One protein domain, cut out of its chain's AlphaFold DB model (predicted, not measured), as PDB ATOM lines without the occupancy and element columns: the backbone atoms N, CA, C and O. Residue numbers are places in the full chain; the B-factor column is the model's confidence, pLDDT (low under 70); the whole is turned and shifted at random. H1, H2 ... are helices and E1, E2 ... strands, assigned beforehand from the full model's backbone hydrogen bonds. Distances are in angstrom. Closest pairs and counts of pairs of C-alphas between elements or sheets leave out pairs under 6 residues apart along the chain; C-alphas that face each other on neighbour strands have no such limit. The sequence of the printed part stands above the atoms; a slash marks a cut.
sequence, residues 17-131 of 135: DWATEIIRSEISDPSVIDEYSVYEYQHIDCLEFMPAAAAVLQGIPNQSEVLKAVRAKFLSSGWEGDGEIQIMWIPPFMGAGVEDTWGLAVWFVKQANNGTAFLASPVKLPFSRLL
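What this domain is: This is residues 17 to 131 of the 135 residues of an uncharacterized protein of Thalassolituus sp. C2-1 (UniProt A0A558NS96). A strongly twisted sheet of four strands has the long helix H5 crossing over one face, with H1 over another part of that same face. H3 runs side by side with H5, H4 sits beside the edge strand E2, and H6 lies out near E1. The printed part has 115 residues, with six named helices and four named strands in the order H1 H2 H3 E1 H4 H5 E2 E3 E4 H6; its class is mixed, helices and strands, and the sheet runs E1 - E4 - E3 - E2, all antiparallel. The whole is compact, with a radius of gyration of the C-alphas of 13.2 A, and spans 34 by 32 by 27 A.

How they stand to each other: Start at the sheet: E2, residues 85 to 90, E3, residues 104 to 110, and E4, residues 117 to 121, form a meander, each strand the antiparallel neighbour of the one before, in two hairpins. Within hydrogen-bond range, look for N 88 and O 106 at 2.8 A between E2 and E3, and N 118 and O 109 at 2.8 A between E3 and E4. The edge strand E1, residues 37 to 41, is antiparallel to E4, with N 39 and O 119 at 2.9 A. H5, residues 63 to 76, is on the sheet at a height of 8.6 A; its closest C-alphas to E4 are Phe 74 to Phe 118, 7.0 A. On the local plane it stands at 63 degrees to E3, only just across the strands. H1, residues 17 to 22, is on the same face at a height of 9.5 A, which gives two layers, helices on one face of a sheet; its closest C-alphas to E3 are Ile 22 to Ala 105, 6.2 A. H3, residues 30 to 35, touches H5, closest at the C-alphas of Pro 30 and Val 66, 5.2 A, at a shallow tilt of 21 degrees, the same way. H2, residues 24 to 28, only just touches H5 at its residues 63 to 66, with 3 pairs of C-alphas within 8 A, the closest Ile 27 and Val 66, 6.3 A. H4, residues 53 to 56, stands at the sheet's level; its closest C-alphas to E2 are Ala 53 to Gln 86, 4.7 A. H6, residues 128 to 131, only grazes the sheet with residues 129 to 131. Every O i to N i+4 pair is within hydrogen-bond range in H1, H2 and H5; H3 has 0 of 2, but 3 of 3 O i to N i+3 pairs, and H4 and H6 are too short for an i+4 pair.

Where its parts are: Find C-alpha 17 at (32.316, 23.060, -4.695), where H1 begins. H5 runs 19.9 A from C-alpha 63 at (38.279, 14.092, -14.407); E3 measures 18.7 A and E2 16.0 A. H6 ends at C-alpha 131, (47.129, 41.612, -23.504).

The domain as a whole: The C-alphas farthest apart, of Pro 61 and Ser 128, are 37.7 A apart, and the printed part has no cut. The links E1 to H4, 11 residues, and E2 to E3, 13 residues, are long. Mean pLDDT of the printed part is 92.0; look for values under 70 at residues 98 to 101.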
ATOM      1  N   ASP A  17      33.647  23.107  -4.072       82.12
ATOM      2  CA  ASP A  17      32.316  23.060  -4.695       82.12
ATOM      3  C   ASP A  17      32.051  24.288  -5.577       82.12
ATOM      4  O   ASP A  17      31.456  24.177  -6.647       82.12
ATOM      5  N   TRP A  18      32.556  25.453  -5.158       83.25
ATOM      6  CA  TRP A  18      32.477  26.689  -5.934       83.25
ATOM      7  C   TRP A  18      33.148  26.549  -7.307       83.25
ATOM      8  O   TRP A  18      32.605  27.018  -8.302       83.25
ATOM      9  N   ALA A  19      34.317  25.909  -7.370       82.19
ATOM     10  CA  ALA A  19      35.093  25.793  -8.595       82.19
ATOM     11  C   ALA A  19      34.401  24.816  -9.530       82.19
ATOM     12  O   ALA A  19      34.144  25.167 -10.675       82.19
ATOM     13  N   THR A  20      34.026  23.644  -9.010       81.44
ATOM     14  CA  THR A  20      33.286  22.603  -9.732       81.44
ATOM     15  C   THR A  20      31.985  23.131 -10.328       81.44
ATOM     16  O   THR A  20      31.637  22.764 -11.449       81.44
ATOM     17  N   GLU A  21      31.284  24.025  -9.622       86.69
ATOM     18  CA  GLU A  21      30.083  24.667 -10.155       86.69
ATOM     19  C   GLU A  21      30.392  25.596 -11.333       86.69
ATOM     20  O   GLU A  21      29.698  25.545 -12.348       86.69
ATOM     21  N   ILE A  22      31.444  26.414 -11.227       87.62
ATOM     22  CA  ILE A  22      31.831  27.347 -12.291       87.62
ATOM     23  C   ILE A  22      32.363  26.598 -13.523       87.62
ATOM     24  O   ILE A  22      32.051  26.998 -14.640       87.62
ATOM     25  N   ILE A  23      33.105  25.497 -13.342       90.50
ATOM     26  CA  ILE A  23      33.658  24.684 -14.448       90.50
ATOM     27  C   ILE A  23      32.726  23.551 -14.908       90.50
ATOM     28  O   ILE A  23      33.149  22.569 -15.529       90.50
ATOM     29  N   ARG A  24      31.433  23.634 -14.572       90.81
ATOM     30  CA  ARG A  24      30.452  22.589 -14.892       90.81
ATOM     31  C   ARG A  24      30.362  22.329 -16.399       90.81
ATOM     32  O   ARG A  24      30.115  21.187 -16.793       90.81
ATOM     33  N   SER A  25      30.549  23.354 -17.231       88.69
ATOM     34  CA  SER A  25      30.582  23.221 -18.693       88.69
ATOM     35  C   SER A  25      31.677  22.268 -19.154       88.69
ATOM     36  O   SER A  25      31.390  21.328 -19.884       88.69
ATOM     37  N   GLU A  26      32.896  22.450 -18.657       92.56
ATOM     38  CA  GLU A  26      34.071  21.638 -18.963       92.56
ATOM     39  C   GLU A  26      33.910  20.209 -18.455       92.56
ATOM     40  O   GLU A  26      34.300  19.259 -19.128       92.56
ATOM     41  N   ILE A  27      33.318  20.048 -17.269       91.12
ATOM     42  CA  ILE A  27      33.001  18.727 -16.718       91.12
ATOM     43  C   ILE A  27      31.953  18.024 -17.584       91.12
ATOM     44  O   ILE A  27      32.056  16.824 -17.820       91.12
ATOM     45  N   SER A  28      30.939  18.741 -18.063       93.44
ATOM     46  CA  SER A  28      29.862  18.149 -18.866       93.44
ATOM     47  C   SER A  28      30.322  17.809 -20.284       93.44
ATOM     48  O   SER A  28      29.940  16.771 -20.824       93.44
ATOM     49  N   ASP A  29      31.151  18.669 -20.872       96.31
ATOM     50  CA  ASP A  29      31.720  18.519 -22.204       96.31
ATOM     51  C   ASP A  29      33.147  19.094 -22.239       96.31
ATOM     52  O   ASP A  29      33.329  20.297 -22.435       96.31
ATOM     53  N   PRO A  30      34.186  18.251 -22.099       96.88
ATOM     54  CA  PRO A  30      35.571  18.713 -22.145       96.88
ATOM     55  C   PRO A  30      35.979  19.378 -23.467       96.88
ATOM     56  O   PRO A  30      36.998  20.065 -23.497       96.88
ATOM     57  N   SER A  31      35.227  19.183 -24.561       96.38
ATOM     58  CA  SER A  31      35.577  19.754 -25.869       96.38
ATOM     59  C   SER A  31      35.415  21.274 -25.929       96.38
ATOM     60  O   SER A  31      36.087  21.922 -26.728       96.38
ATOM     61  N   VAL A  32      34.627  21.875 -25.026       96.50
ATOM     62  CA  VAL A  32      34.474  23.342 -24.949       96.50
ATOM     63  C   VAL A  32      35.798  24.061 -24.668       96.50
ATOM     64  O   VAL A  32      35.969  25.220 -25.036       96.50
ATOM     65  N   ILE A  33      36.766  23.365 -24.059       97.81
ATOM     66  CA  ILE A  33      38.094  23.896 -23.721       97.81
ATOM     67  C   ILE A  33      38.898  24.241 -24.985       97.81
ATOM     68  O   ILE A  33      39.758  25.129 -24.959       97.81
ATOM     69  N   ASP A  34      38.597  23.604 -26.120       96.50
ATOM     70  CA  ASP A  34      39.252  23.902 -27.394       96.50
ATOM     71  C   ASP A  34      38.985  25.348 -27.843       96.50
ATOM     72  O   ASP A  34      39.861  25.981 -28.445       96.50
ATOM     73  N   GLU A  35      37.840  25.921 -27.466       95.94
ATOM     74  CA  GLU A  35      37.444  27.294 -27.801       95.94
ATOM     75  C   GLU A  35      38.082  28.357 -26.887       95.94
ATOM     76  O   GLU A  35      37.962  29.557 -27.145       95.94
ATOM     77  N   TYR A  36      38.802  27.947 -25.835       97.25
ATOM     78  CA  TYR A  36      39.295  28.878 -24.818       97.25
ATOM     79  C   TYR A  36      40.385  29.792 -25.380       97.25
ATOM     80  O   TYR A  36      41.223  29.390 -26.194       97.25
ATOM     81  N   SER A  37      40.407  31.036 -24.906       95.88
ATOM     82  CA  SER A  37      41.513  31.957 -25.164       95.88
ATOM     83  C   SER A  37      42.654  31.655 -24.200       95.88
ATOM     84  O   SER A  37      42.419  31.554 -22.995       95.88
ATOM     85  N   VAL A  38      43.877  31.519 -24.722       97.25
ATOM     86  CA  VAL A  38      45.075  31.278 -23.907       97.25
ATOM     87  C   VAL A  38      45.940  32.527 -23.870       97.25
ATOM     88  O   VAL A  38      46.163  33.169 -24.896       97.25
ATOM     89  N   TYR A  39      46.403  32.872 -22.673       96.69
ATOM     90  CA  TYR A  39      47.273  34.009 -22.408       96.69
ATOM     91  C   TYR A  39      48.559  33.529 -21.755       96.69
ATOM     92  O   TYR A  39      48.526  32.619 -20.928       96.69
ATOM     93  N   GLU A  40      49.657  34.191 -22.093       95.44
ATOM     94  CA  GLU A  40      50.940  34.040 -21.423       95.44
ATOM     95  C   GLU A  40      51.189  35.261 -20.542       95.44
ATOM     96  O   GLU A  40      50.870  36.390 -20.922       95.44
ATOM     97  N   TYR A  41      51.743  35.046 -19.353       94.62
ATOM     98  CA  TYR A  41      52.115  36.142 -18.467       94.62
ATOM     99  C   TYR A  41      53.280  35.762 -17.560       94.62
ATOM    100  O   TYR A  41      53.380  34.633 -17.079       94.62
ATOM    101  N   GLN A  42      54.147  36.728 -17.282       90.69
ATOM    102  CA  GLN A  42      55.235  36.579 -16.314       90.69
ATOM    103  C   GLN A  42      54.878  37.230 -14.971       90.69
ATOM    104  O   GLN A  42      54.074  38.154 -14.916       90.69
ATOM    105  N   HIS A  43      55.522  36.799 -13.881       88.56
ATOM    106  CA  HIS A  43      55.395  37.396 -12.533       88.56
ATOM    107  C   HIS A  43      54.108  37.067 -11.747       88.56
ATOM    108  O   HIS A  43      53.715  37.818 -10.854       88.56
ATOM    109  N   ILE A  44      53.449  35.940 -12.036       91.69
ATOM    110  CA  ILE A  44      52.418  35.378 -11.143       91.69
ATOM    111  C   ILE A  44      53.115  34.417 -10.181       91.69
ATOM    112  O   ILE A  44      53.416  33.282 -10.543       91.69
ATOM    113  N   ASP A  45      53.440  34.884  -8.975       89.12
ATOM    114  CA  ASP A  45      54.246  34.126  -8.002       89.12
ATOM    115  C   ASP A  45      53.450  33.602  -6.798       89.12
ATOM    116  O   ASP A  45      53.829  32.582  -6.228       89.12
ATOM    117  N   CYS A  46      52.339  34.247  -6.438       90.31
ATOM    118  CA  CYS A  46      51.482  33.814  -5.332       90.31
ATOM    119  C   CYS A  46      50.486  32.750  -5.811       90.31
ATOM    120  O   CYS A  46      49.398  33.079  -6.290       90.31
ATOM    121  N   LEU A  47      50.879  31.481  -5.713       92.81
ATOM    122  CA  LEU A  47      50.094  30.331  -6.177       92.81
ATOM    123  C   LEU A  47      49.224  29.713  -5.072       92.81
ATOM    124  O   LEU A  47      48.376  28.873  -5.356       92.81
ATOM    125  N   GLU A  48      49.405  30.134  -3.819       89.88
ATOM    126  CA  GLU A  48      48.777  29.556  -2.622       89.88
ATOM    127  C   GLU A  48      47.248  29.693  -2.606       89.88
ATOM    128  O   GLU A  48      46.564  28.979  -1.876       89.88
ATOM    129  N   PHE A  49      46.704  30.601  -3.418       87.75
ATOM    130  CA  PHE A  49      45.268  30.856  -3.540       87.75
ATOM    131  C   PHE A  49      44.615  30.114  -4.714       87.75
ATOM    132  O   PHE A  49      43.434  30.321  -4.985       87.75
ATOM    133  N   MET A  50      45.374  29.276  -5.425       93.75
ATOM    134  CA  MET A  50      44.900  28.532  -6.588       93.75
ATOM    135  C   MET A  50      44.908  27.036  -6.261       93.75
ATOM    136  O   MET A  50      45.980  26.439  -6.141       93.75
ATOM    137  N   PRO A  51      43.747  26.387  -6.085       94.19
ATOM    138  CA  PRO A  51      43.734  24.956  -5.824       94.19
ATOM    139  C   PRO A  51      44.219  24.158  -7.030       94.19
ATOM    140  O   PRO A  51      43.958  24.523  -8.179       94.19
ATOM    141  N   ALA A  52      44.882  23.033  -6.765       95.19
ATOM    142  CA  ALA A  52      45.241  22.073  -7.797       95.19
ATOM    143  C   ALA A  52      43.974  21.575  -8.508       95.19
ATOM    144  O   ALA A  52      43.017  21.136  -7.865       95.19
ATOM    145  N   ALA A  53      43.977  21.581  -9.839       96.19
ATOM    146  CA  ALA A  53      42.839  21.128 -10.634       96.19
ATOM    147  C   ALA A  53      42.458  19.672 -10.331       96.19
ATOM    148  O   ALA A  53      41.280  19.326 -10.309       96.19
ATOM    149  N   ALA A  54      43.450  18.823 -10.046       94.19
ATOM    150  CA  ALA A  54      43.217  17.438  -9.646       94.19
ATOM    151  C   ALA A  54      42.453  17.323  -8.314       94.19
ATOM    152  O   ALA A  54      41.664  16.398  -8.151       94.19
ATOM    153  N   ALA A  55      42.657  18.261  -7.381       92.75
ATOM    154  CA  ALA A  55      41.902  18.309  -6.132       92.75
ATOM    155  C   ALA A  55      40.469  18.819  -6.365       92.75
ATOM    156  O   ALA A  55      39.527  18.245  -5.835       92.75
ATOM    157  N   VAL A  56      40.292  19.838  -7.217       92.06
ATOM    158  CA  VAL A  56      38.959  20.349  -7.602       92.06
ATOM    159  C   VAL A  56      38.112  19.268  -8.278       92.06
ATOM    160  O   VAL A  56      36.929  19.126  -7.986       92.06
ATOM    161  N   LEU A  57      38.719  18.477  -9.164       92.19
ATOM    162  CA  LEU A  57      38.038  17.426  -9.924       92.19
ATOM    163  C   LEU A  57      37.927  16.092  -9.170       92.19
ATOM    164  O   LEU A  57      37.439  15.110  -9.736       92.19
ATOM    165  N   GLN A  58      38.368  16.019  -7.913       90.12
ATOM    166  CA  GLN A  58      38.369  14.771  -7.163       90.12
ATOM    167  C   GLN A  58      36.952  14.180  -7.072       90.12
ATOM    168  O   GLN A  58      36.009  14.818  -6.618       90.12
ATOM    169  N   GLY A  59      36.803  12.922  -7.495       86.75
ATOM    170  CA  GLY A  59      35.513  12.221  -7.485       86.75
ATOM    171  C   GLY A  59      34.624  12.496  -8.703       86.75
ATOM    172  O   GLY A  59      33.604  11.824  -8.856       86.75
ATOM    173  N   ILE A  60      35.022  13.400  -9.604       88.69
ATOM    174  CA  ILE A  60      34.354  13.601 -10.892       88.69
ATOM    175  C   ILE A  60      34.690  12.419 -11.822       88.69
ATOM    176  O   ILE A  60      35.872  12.178 -12.094       88.69
ATOM    177  N   PRO A  61      33.691  11.668 -12.335       89.56
ATOM    178  CA  PRO A  61      33.937  10.443 -13.101       89.56
ATOM    179  C   PRO A  61      34.850  10.620 -14.320       89.56
ATOM    180  O   PRO A  61      35.650   9.734 -14.608       89.56
ATOM    181  N   ASN A  62      34.751  11.763 -15.004       92.00
ATOM    182  CA  ASN A  62      35.509  12.085 -16.213       92.00
ATOM    183  C   ASN A  62      36.654  13.093 -15.981       92.00
ATOM    184  O   ASN A  62      37.086  13.789 -16.901       92.00
ATOM    185  N   GLN A  63      37.170  13.188 -14.749       93.25
ATOM    186  CA  GLN A  63      38.279  14.092 -14.407       93.25
ATOM    187  C   GLN A  63      39.495  13.941 -15.342       93.25
ATOM    188  O   GLN A  63      40.158  14.923 -15.675       93.25
ATOM    189  N   SER A  64      39.781  12.715 -15.792       95.94
ATOM    190  CA  SER A  64      40.923  12.418 -16.660       95.94
ATOM    191  C   SER A  64      40.735  13.000 -18.059       95.94
ATOM    192  O   SER A  64      41.699  13.501 -18.637       95.94
ATOM    193  N   GLU A  65      39.519  12.956 -18.615       97.62
ATOM    194  CA  GLU A  65      39.212  13.595 -19.893       97.62
ATOM    195  C   GLU A  65      39.318  15.120 -19.798       97.62
ATOM    196  O   GLU A  65      39.950  15.727 -20.663       97.62
ATOM    197  N   VAL A  66      38.784  15.723 -18.728       97.56
ATOM    198  CA  VAL A  66      38.862  17.176 -18.487       97.56
ATOM    199  C   VAL A  66      40.320  17.631 -18.410       97.56
ATOM    200  O   VAL A  66      40.751  18.488 -19.182       97.56
ATOM    201  N   LEU A  67      41.129  17.004 -17.547       98.12
ATOM    202  CA  LEU A  67      42.547  17.348 -17.403       98.12
ATOM    203  C   LEU A  67      43.334  17.128 -18.699       98.12
ATOM    204  O   LEU A  67      44.242  17.899 -19.012       98.12
ATOM    205  N   LYS A  68      42.991  16.094 -19.475       98.31
ATOM    206  CA  LYS A  68      43.617  15.843 -20.776       98.31
ATOM    207  C   LYS A  68      43.301  16.952 -21.780       98.31
ATOM    208  O   LYS A  68      44.212  17.345 -22.505       98.31
ATOM    209  N   ALA A  69      42.066  17.451 -21.815       98.50
ATOM    210  CA  ALA A  69      41.666  18.555 -22.685       98.50
ATOM    211  C   ALA A  69      42.389  19.861 -22.308       98.50
ATOM    212  O   ALA A  69      43.027  20.473 -23.162       98.50
ATOM    213  N   VAL A  70      42.434  20.211 -21.016       98.44
ATOM    214  CA  VAL A  70      43.199  21.376 -20.520       98.44
ATOM    215  C   VAL A  70      44.683  21.256 -20.870       98.44
ATOM    216  O   VAL A  70      45.288  22.188 -21.402       98.44
ATOM    217  N   ARG A  71      45.281  20.081 -20.635       98.44
ATOM    218  CA  ARG A  71      46.683  19.816 -20.980       98.44
ATOM    219  C   ARG A  71      46.934  19.957 -22.476       98.44
ATOM    220  O   ARG A  71      47.921  20.576 -22.858       98.44
ATOM    221  N   ALA A  72      46.066  19.400 -23.318       98.38
ATOM    222  CA  ALA A  72      46.179  19.536 -24.767       98.38
ATOM    223  C   ALA A  72      46.107  21.008 -25.197       98.38
ATOM    224  O   ALA A  72      46.932  21.445 -26.002       98.38
ATOM    225  N   LYS A  73      45.196  21.787 -24.600       98.44
ATOM    226  CA  LYS A  73      45.050  23.215 -24.876       98.44
ATOM    227  C   LYS A  73      46.317  24.000 -24.539       98.44
ATOM    228  O   LYS A  73      46.822  24.728 -25.395       98.44
ATOM    229  N   PHE A  74      46.883  23.804 -23.349       98.19
ATOM    230  CA  PHE A  74      48.135  24.457 -22.966       98.19
ATOM    231  C   PHE A  74      49.318  24.028 -23.839       98.19
ATOM    232  O   PHE A  74      50.044  24.890 -24.328       98.19
ATOM    233  N   LEU A  75      49.479  22.725 -24.108       98.00
ATOM    234  CA  LEU A  75      50.540  22.221 -24.993       98.00
ATOM    235  C   LEU A  75      50.452  22.844 -26.394       98.00
ATOM    236  O   LEU A  75      51.465  23.236 -26.964       98.00
ATOM    237  N   SER A  76      49.238  22.983 -26.939       97.50
ATOM    238  CA  SER A  76      49.019  23.629 -28.243       97.50
ATOM    239  C   SER A  76      49.323  25.132 -28.249       97.50
ATOM    240  O   SER A  76      49.460  25.719 -29.319       97.50
ATOM    241  N   SER A  77      49.449  25.735 -27.065       96.19
ATOM    242  CA  SER A  77      49.687  27.166 -26.868       96.19
ATOM    243  C   SER A  77      51.121  27.489 -26.447       96.19
ATOM    244  O   SER A  77      51.389  28.632 -26.126       96.19
ATOM    245  N   GLY A  78      52.038  26.513 -26.441       95.44
ATOM    246  CA  GLY A  78      53.460  26.742 -26.146       95.44
ATOM    247  C   GLY A  78      53.935  26.251 -24.778       95.44
ATOM    248  O   GLY A  78      55.136  26.280 -24.523       95.44
ATOM    249  N   TRP A  79      53.044  25.737 -23.924       96.94
ATOM    250  CA  TRP A  79      53.445  25.119 -22.659       96.94
ATOM    251  C   TRP A  79      54.306  23.870 -22.897       96.94
ATOM    252  O   TRP A  79      53.963  23.012 -23.709       96.94
ATOM    253  N   GLU A  80      55.387  23.714 -22.134       96.56
ATOM    254  CA  GLU A  80      56.317  22.581 -22.267       96.56
ATOM    255  C   GLU A  80      55.869  21.308 -21.523       96.56
ATOM    256  O   GLU A  80      56.496  20.253 -21.645       96.56
ATOM    257  N   GLY A  81      54.762  21.372 -20.778       96.19
ATOM    258  CA  GLY A  81      54.195  20.218 -20.077       96.19
ATOM    259  C   GLY A  81      54.711  20.005 -18.649       96.19
ATOM    260  O   GLY A  81      54.590  18.882 -18.152       96.19
ATOM    261  N   ASP A  82      55.268  21.038 -18.009       95.75
ATOM    262  CA  ASP A  82      55.745  21.048 -16.619       95.75
ATOM    263  C   ASP A  82      54.942  21.987 -15.689       95.75
ATOM    264  O   ASP A  82      54.204  22.864 -16.124       95.75
ATOM    265  N   GLY A  83      55.078  21.817 -14.374       94.94
ATOM    266  CA  GLY A  83      54.272  22.558 -13.398       94.94
ATOM    267  C   GLY A  83      52.910  21.914 -13.119       94.94
ATOM    268  O   GLY A  83      52.542  20.891 -13.701       94.94
ATOM    269  N   GLU A  84      52.183  22.488 -12.163       96.50
ATOM    270  CA  GLU A  84      50.879  21.991 -11.723       96.50
ATOM    271  C   GLU A  84      49.753  22.806 -12.363       96.50
ATOM    272  O   GLU A  84      49.785  24.037 -12.358       96.50
ATOM    273  N   ILE A  85      48.749  22.116 -12.913       98.00
ATOM    274  CA  ILE A  85      47.530  22.769 -13.392       98.00
ATOM    275  C   ILE A  85      46.665  23.096 -12.174       98.00
ATOM    276  O   ILE A  85      46.279  22.205 -11.414       98.00
ATOM    277  N   GLN A  86      46.336  24.369 -12.018       97.75
ATOM    278  CA  GLN A  86      45.549  24.924 -10.926       97.75
ATOM    279  C   GLN A  86      44.322  25.668 -11.476       97.75
ATOM    280  O   GLN A  86      44.213  25.923 -12.679       97.75
ATOM    281  N   ILE A  87      43.392  26.027 -10.590       97.00
ATOM    282  CA  ILE A  87      42.253  26.893 -10.911       97.00
ATOM    283  C   ILE A  87      42.491  28.275 -10.309       97.00
ATOM    284  O   ILE A  87      42.599  28.427  -9.095       97.00
ATOM    285  N   MET A  88      42.532  29.296 -11.155       96.06
ATOM    286  CA  MET A  88      42.531  30.690 -10.737       96.06
ATOM    287  C   MET A  88      41.094  31.208 -10.734       96.06
ATOM    288  O   MET A  88      40.413  31.165 -11.757       96.06
ATOM    289  N   TRP A  89      40.631  31.729  -9.600       94.25
ATOM    290  CA  TRP A  89      39.358  32.441  -9.545       94.25
ATOM    291  C   TRP A  89      39.564  33.930  -9.796       94.25
ATOM    292  O   TRP A  89      40.408  34.570  -9.167       94.25
ATOM    293  N   ILE A  90      38.764  34.484 -10.699       93.25
ATOM    294  CA  ILE A  90      38.708  35.909 -10.989       93.25
ATOM    295  C   ILE A  90      37.378  36.447 -10.449       93.25
ATOM    296  O   ILE A  90      36.315  36.082 -10.964       93.25
ATOM    297  N   PRO A  91      37.410  37.318  -9.427       91.62
ATOM    298  CA  PRO A  91      36.212  37.947  -8.892       91.62
ATOM    299  C   PRO A  91      35.426  38.736  -9.954       91.62
ATOM    300  O   PRO A  91      36.030  39.368 -10.825       91.62
ATOM    301  N   PRO A  92      34.086  38.801  -9.851       90.19
ATOM    302  CA  PRO A  92      33.248  39.445 -10.866       90.19
ATOM    303  C   PRO A  92      33.532  40.945 -11.030       90.19
ATOM    304  O   PRO A  92      33.500  41.457 -12.144       90.19
ATOM    305  N   PHE A  93      33.921  41.648  -9.958       89.31
ATOM    306  CA  PHE A  93      34.255  43.079 -10.024       89.31
ATOM    307  C   PHE A  93      35.475  43.394 -10.910       89.31
ATOM    308  O   PHE A  93      35.734  44.561 -11.200       89.31
ATOM    309  N   MET A  94      36.241  42.379 -11.325       91.19
ATOM    310  CA  MET A  94      37.347  42.535 -12.272       91.19
ATOM    311  C   MET A  94      36.877  42.579 -13.737       91.19
ATOM    312  O   MET A  94      37.692  42.841 -14.618       91.19
ATOM    313  N   GLY A  95      35.589  42.334 -14.011       86.00
ATOM    314  CA  GLY A  95      34.979  42.498 -15.336       86.00
ATOM    315  C   GLY A  95      35.358  41.436 -16.371       86.00
ATOM    316  O   GLY A  95      35.159  41.656 -17.560       86.00
ATOM    317  N   ALA A  96      35.932  40.305 -15.949       84.50
ATOM    318  CA  ALA A  96      36.412  39.259 -16.852       84.50
ATOM    319  C   ALA A  96      35.347  38.242 -17.294       84.50
ATOM    320  O   ALA A  96      35.615  37.496 -18.224       84.50
ATOM    321  N   GLY A  97      34.180  38.187 -16.643       75.25
ATOM    322  CA  GLY A  97      33.107  37.223 -16.924       75.25
ATOM    323  C   GLY A  97      31.888  37.843 -17.617       75.25
ATOM    324  O   GLY A  97      31.791  39.058 -17.753       75.25
ATOM    325  N   VAL A  98      30.949  36.991 -18.045       65.50
ATOM    326  CA  VAL A  98      29.660  37.425 -18.629       65.50
ATOM    327  C   VAL A  98      28.674  37.879 -17.546       65.50
ATOM    328  O   VAL A  98      27.827  38.730 -17.806       65.50
ATOM    329  N   GLU A  99      28.786  37.322 -16.336       65.31
ATOM    330  CA  GLU A  99      27.869  37.571 -15.221       65.31
ATOM    331  C   GLU A  99      28.565  38.250 -14.034       65.31
ATOM    332  O   GLU A  99      29.654  37.854 -13.615       65.31
ATOM    333  N   ASP A 100      27.881  39.223 -13.431       64.38
ATOM    334  CA  ASP A 100      28.410  40.052 -12.338       64.38
ATOM    335  C   ASP A 100      28.347  39.382 -10.947       64.38
ATOM    336  O   ASP A 100      28.694  40.009  -9.944       64.38
ATOM    337  N   THR A 101      27.894  38.125 -10.838       67.56
ATOM    338  CA  THR A 101      27.533  37.526  -9.534       67.56
ATOM    339  C   THR A 101      28.426  36.385  -9.045       67.56
ATOM    340  O   THR A 101      28.542  36.222  -7.833       67.56
ATOM    341  N   TRP A 102      29.080  35.620  -9.926       75.62
ATOM    342  CA  TRP A 102      29.778  34.372  -9.536       75.62
ATOM    343  C   TRP A 102      31.294  34.385  -9.791       75.62
ATOM    344  O   TRP A 102      32.034  33.554  -9.260       75.62
ATOM    345  N   GLY A 103      31.778  35.373 -10.547       88.00
ATOM    346  CA  GLY A 103      33.165  35.414 -11.003       88.00
ATOM    347  C   GLY A 103      33.434  34.395 -12.109       88.00
ATOM    348  O   GLY A 103      32.518  33.904 -12.762       88.00
ATOM    349  N   LEU A 104      34.711  34.114 -12.339       92.19
ATOM    350  CA  LEU A 104      35.180  33.279 -13.438       92.19
ATOM    351  C   LEU A 104      36.278  32.337 -12.946       92.19
ATOM    352  O   LEU A 104      37.198  32.772 -12.257       92.19
ATOM    353  N   ALA A 105      36.206  31.066 -13.326       94.00
ATOM    354  CA  ALA A 105      37.307  30.129 -13.165       94.00
ATOM    355  C   ALA A 105      38.170  30.151 -14.432       94.00
ATOM    356  O   ALA A 105      37.666  30.090 -15.553       94.00
ATOM    357  N   VAL A 106      39.478  30.262 -14.243       96.62
ATOM    358  CA  VAL A 106      40.483  30.235 -15.300       96.62
ATOM    359  C   VAL A 106      41.427  29.085 -15.007       96.62
ATOM    360  O   VAL A 106      41.954  28.965 -13.901       96.62
ATOM    361  N   TRP A 107      41.650  28.237 -16.003       98.38
ATOM    362  CA  TRP A 107      42.668  27.201 -15.907       98.38
ATOM    363  C   TRP A 107      44.032  27.872 -15.934       98.38
ATOM    364  O   TRP A 107      44.291  28.724 -16.784       98.38
ATOM    365  N   PHE A 108      44.903  27.485 -15.015       98.38
ATOM    366  CA  PHE A 108      46.198  28.115 -14.815       98.38
ATOM    367  C   PHE A 108      47.294  27.059 -14.746       98.38
ATOM    368  O   PHE A 108      47.111  26.012 -14.132       98.38
ATOM    369  N   VAL A 109      48.454  27.336 -15.332       98.00
ATOM    370  CA  VAL A 109      49.684  26.591 -15.050       98.00
ATOM    371  C   VAL A 109      50.867  27.540 -15.102       98.00
ATOM    372  O   VAL A 109      50.936  28.397 -15.979       98.00
ATOM    373  N   LYS A 110      51.817  27.383 -14.183       97.00
ATOM    374  CA  LYS A 110      53.102  28.079 -14.237       97.00
ATOM    375  C   LYS A 110      54.218  27.092 -14.535       97.00
ATOM    376  O   LYS A 110      54.403  26.136 -13.782       97.00
ATOM    377  N   GLN A 111      54.973  27.354 -15.598       93.81
ATOM    378  CA  GLN A 111      56.156  26.572 -15.937       93.81
ATOM    379  C   GLN A 111      57.206  26.670 -14.833       93.81
ATOM    380  O   GLN A 111      57.509  27.755 -14.324       93.81
ATOM    381  N   ALA A 112      57.803  25.532 -14.490       88.69
ATOM    382  CA  ALA A 112      58.827  25.471 -13.455       88.69
ATOM    383  C   ALA A 112      60.185  25.980 -13.967       88.69
ATOM    384  O   ALA A 112      60.978  26.514 -13.191       88.69
ATOM    385  N   ASN A 113      60.461  25.814 -15.263       84.06
ATOM    386  CA  ASN A 113      61.773  26.080 -15.855       84.06
ATOM    387  C   ASN A 113      62.078  27.570 -16.123       84.06
ATOM    388  O   ASN A 113      63.236  27.977 -16.027       84.06
ATOM    389  N   ASN A 114      61.072  28.380 -16.463       84.19
ATOM    390  CA  ASN A 114      61.233  29.768 -16.910       84.19
ATOM    391  C   ASN A 114      60.260  30.745 -16.221       84.19
ATOM    392  O   ASN A 114      60.386  31.956 -16.392       84.19
ATOM    393  N   GLY A 115      59.317  30.233 -15.421       85.19
ATOM    394  CA  GLY A 115      58.349  31.034 -14.676       85.19
ATOM    395  C   GLY A 115      57.220  31.645 -15.512       85.19
ATOM    396  O   GLY A 115      56.416  32.386 -14.943       85.19
ATOM    397  N   THR A 116      57.133  31.346 -16.814       94.19
ATOM    398  CA  THR A 116      56.008  31.745 -17.670       94.19
ATOM    399  C   THR A 116      54.744  31.024 -17.219       94.19
ATOM    400  O   THR A 116      54.732  29.805 -17.041       94.19
ATOM    401  N   ALA A 117      53.669  31.780 -17.023       96.31
ATOM    402  CA  ALA A 117      52.358  31.243 -16.709       96.31
ATOM    403  C   ALA A 117      51.446  31.255 -17.934       96.31
ATOM    404  O   ALA A 117      51.466  32.201 -18.717       96.31
ATOM    405  N   PHE A 118      50.609  30.227 -18.042       97.69
ATOM    406  CA  PHE A 118      49.556  30.095 -19.036       97.69
ATOM    407  C   PHE A 118      48.199  30.168 -18.348       97.69
ATOM    408  O   PHE A 118      47.970  29.532 -17.318       97.69
ATOM    409  N   LEU A 119      47.293  30.934 -18.946       97.81
ATOM    410  CA  LEU A 119      45.926  31.124 -18.483       97.81
ATOM    411  C   LEU A 119      44.982  30.745 -19.619       97.81
ATOM    412  O   LEU A 119      45.015  31.397 -20.656       97.81
ATOM    413  N   ALA A 120      44.140  29.727 -19.445       98.12
ATOM    414  CA  ALA A 120      43.109  29.365 -20.416       98.12
ATOM    415  C   ALA A 120      41.728  29.759 -19.881       98.12
ATOM    416  O   ALA A 120      41.293  29.287 -18.827       98.12
ATOM    417  N   SER A 121      41.048  30.641 -20.611       96.50
ATOM    418  CA  SER A 121      39.781  31.247 -20.201       96.50
ATOM    419  C   SER A 121      38.674  31.010 -21.239       96.50
ATOM    420  O   SER A 121      38.943  31.167 -22.436       96.50
ATOM    421  N   PRO A 122      37.428  30.705 -20.815       94.56
ATOM    422  CA  PRO A 122      36.274  30.578 -21.719       94.56
ATOM    423  C   PRO A 122      35.880  31.895 -22.396       94.56
ATOM    424  O   PRO A 122      35.068  31.913 -23.316       94.56
ATOM    425  N   VAL A 123      36.424  33.015 -21.929       92.75
ATOM    426  CA  VAL A 123      36.082  34.363 -22.374       92.75
ATOM    427  C   VAL A 123      37.350  35.175 -22.609       92.75
ATOM    428  O   VAL A 123      38.454  34.810 -22.195       92.75
ATOM    429  N   LYS A 124      37.211  36.305 -23.307       93.00
ATOM    430  CA  LYS A 124      38.339  37.220 -23.479       93.00
ATOM    431  C   LYS A 124      38.587  38.002 -22.195       93.00
ATOM    432  O   LYS A 124      37.706  38.725 -21.742       93.00
ATOM    433  N   LEU A 125      39.792  37.888 -21.639       94.00
ATOM    434  CA  LEU A 125      40.170  38.596 -20.423       94.00
ATOM    435  C   LEU A 125      40.463  40.075 -20.751       94.00
ATOM    436  O   LEU A 125      41.269  40.350 -21.641       94.00
ATOM    437  N   PRO A 126      39.850  41.045 -20.048       92.81
ATOM    438  CA  PRO A 126      39.907  42.466 -20.405       92.81
ATOM    439  C   PRO A 126      41.126  43.199 -19.817       92.81
ATOM    440  O   PRO A 126      41.127  44.425 -19.700       92.81
ATOM    441  N   PHE A 127      42.158  42.477 -19.379       93.31
ATOM    442  CA  PHE A 127      43.274  43.069 -18.646       93.31
ATOM    443  C   PHE A 127      44.349  43.564 -19.608       93.31
ATOM    444  O   PHE A 127      45.102  42.766 -20.154       93.31
ATOM    445  N   SER A 128      44.469  44.883 -19.781       91.69
ATOM    446  CA  SER A 128      45.434  45.478 -20.721       91.69
ATOM    447  C   SER A 128      46.858  44.960 -20.521       91.69
ATOM    448  O   SER A 128      47.485  44.535 -21.478       91.69
ATOM    449  N   ARG A 129      47.332  44.874 -19.273       90.56
ATOM    450  CA  ARG A 129      48.671  44.346 -18.963       90.56
ATOM    451  C   ARG A 129      48.886  42.908 -19.428       90.56
ATOM    452  O   ARG A 129      50.000  42.584 -19.815       90.56
ATOM    453  N   LEU A 130      47.848  42.074 -19.369       91.81
ATOM    454  CA  LEU A 130      47.896  40.695 -19.856       91.81
ATOM    455  C   LEU A 130      47.979  40.671 -21.386       91.81
ATOM    456  O   LEU A 130      48.783  39.939 -21.949       91.81
ATOM    457  N   LEU A 131      47.176  41.507 -22.045       89.56
ATOM    458  CA  LEU A 131      47.129  41.612 -23.504       89.56
ATOM    459  C   LEU A 131      48.415  42.210 -24.094       89.56
ATOM    460  O   LEU A 131      48.852  41.773 -25.150       89.56
TER     461      LEU A 131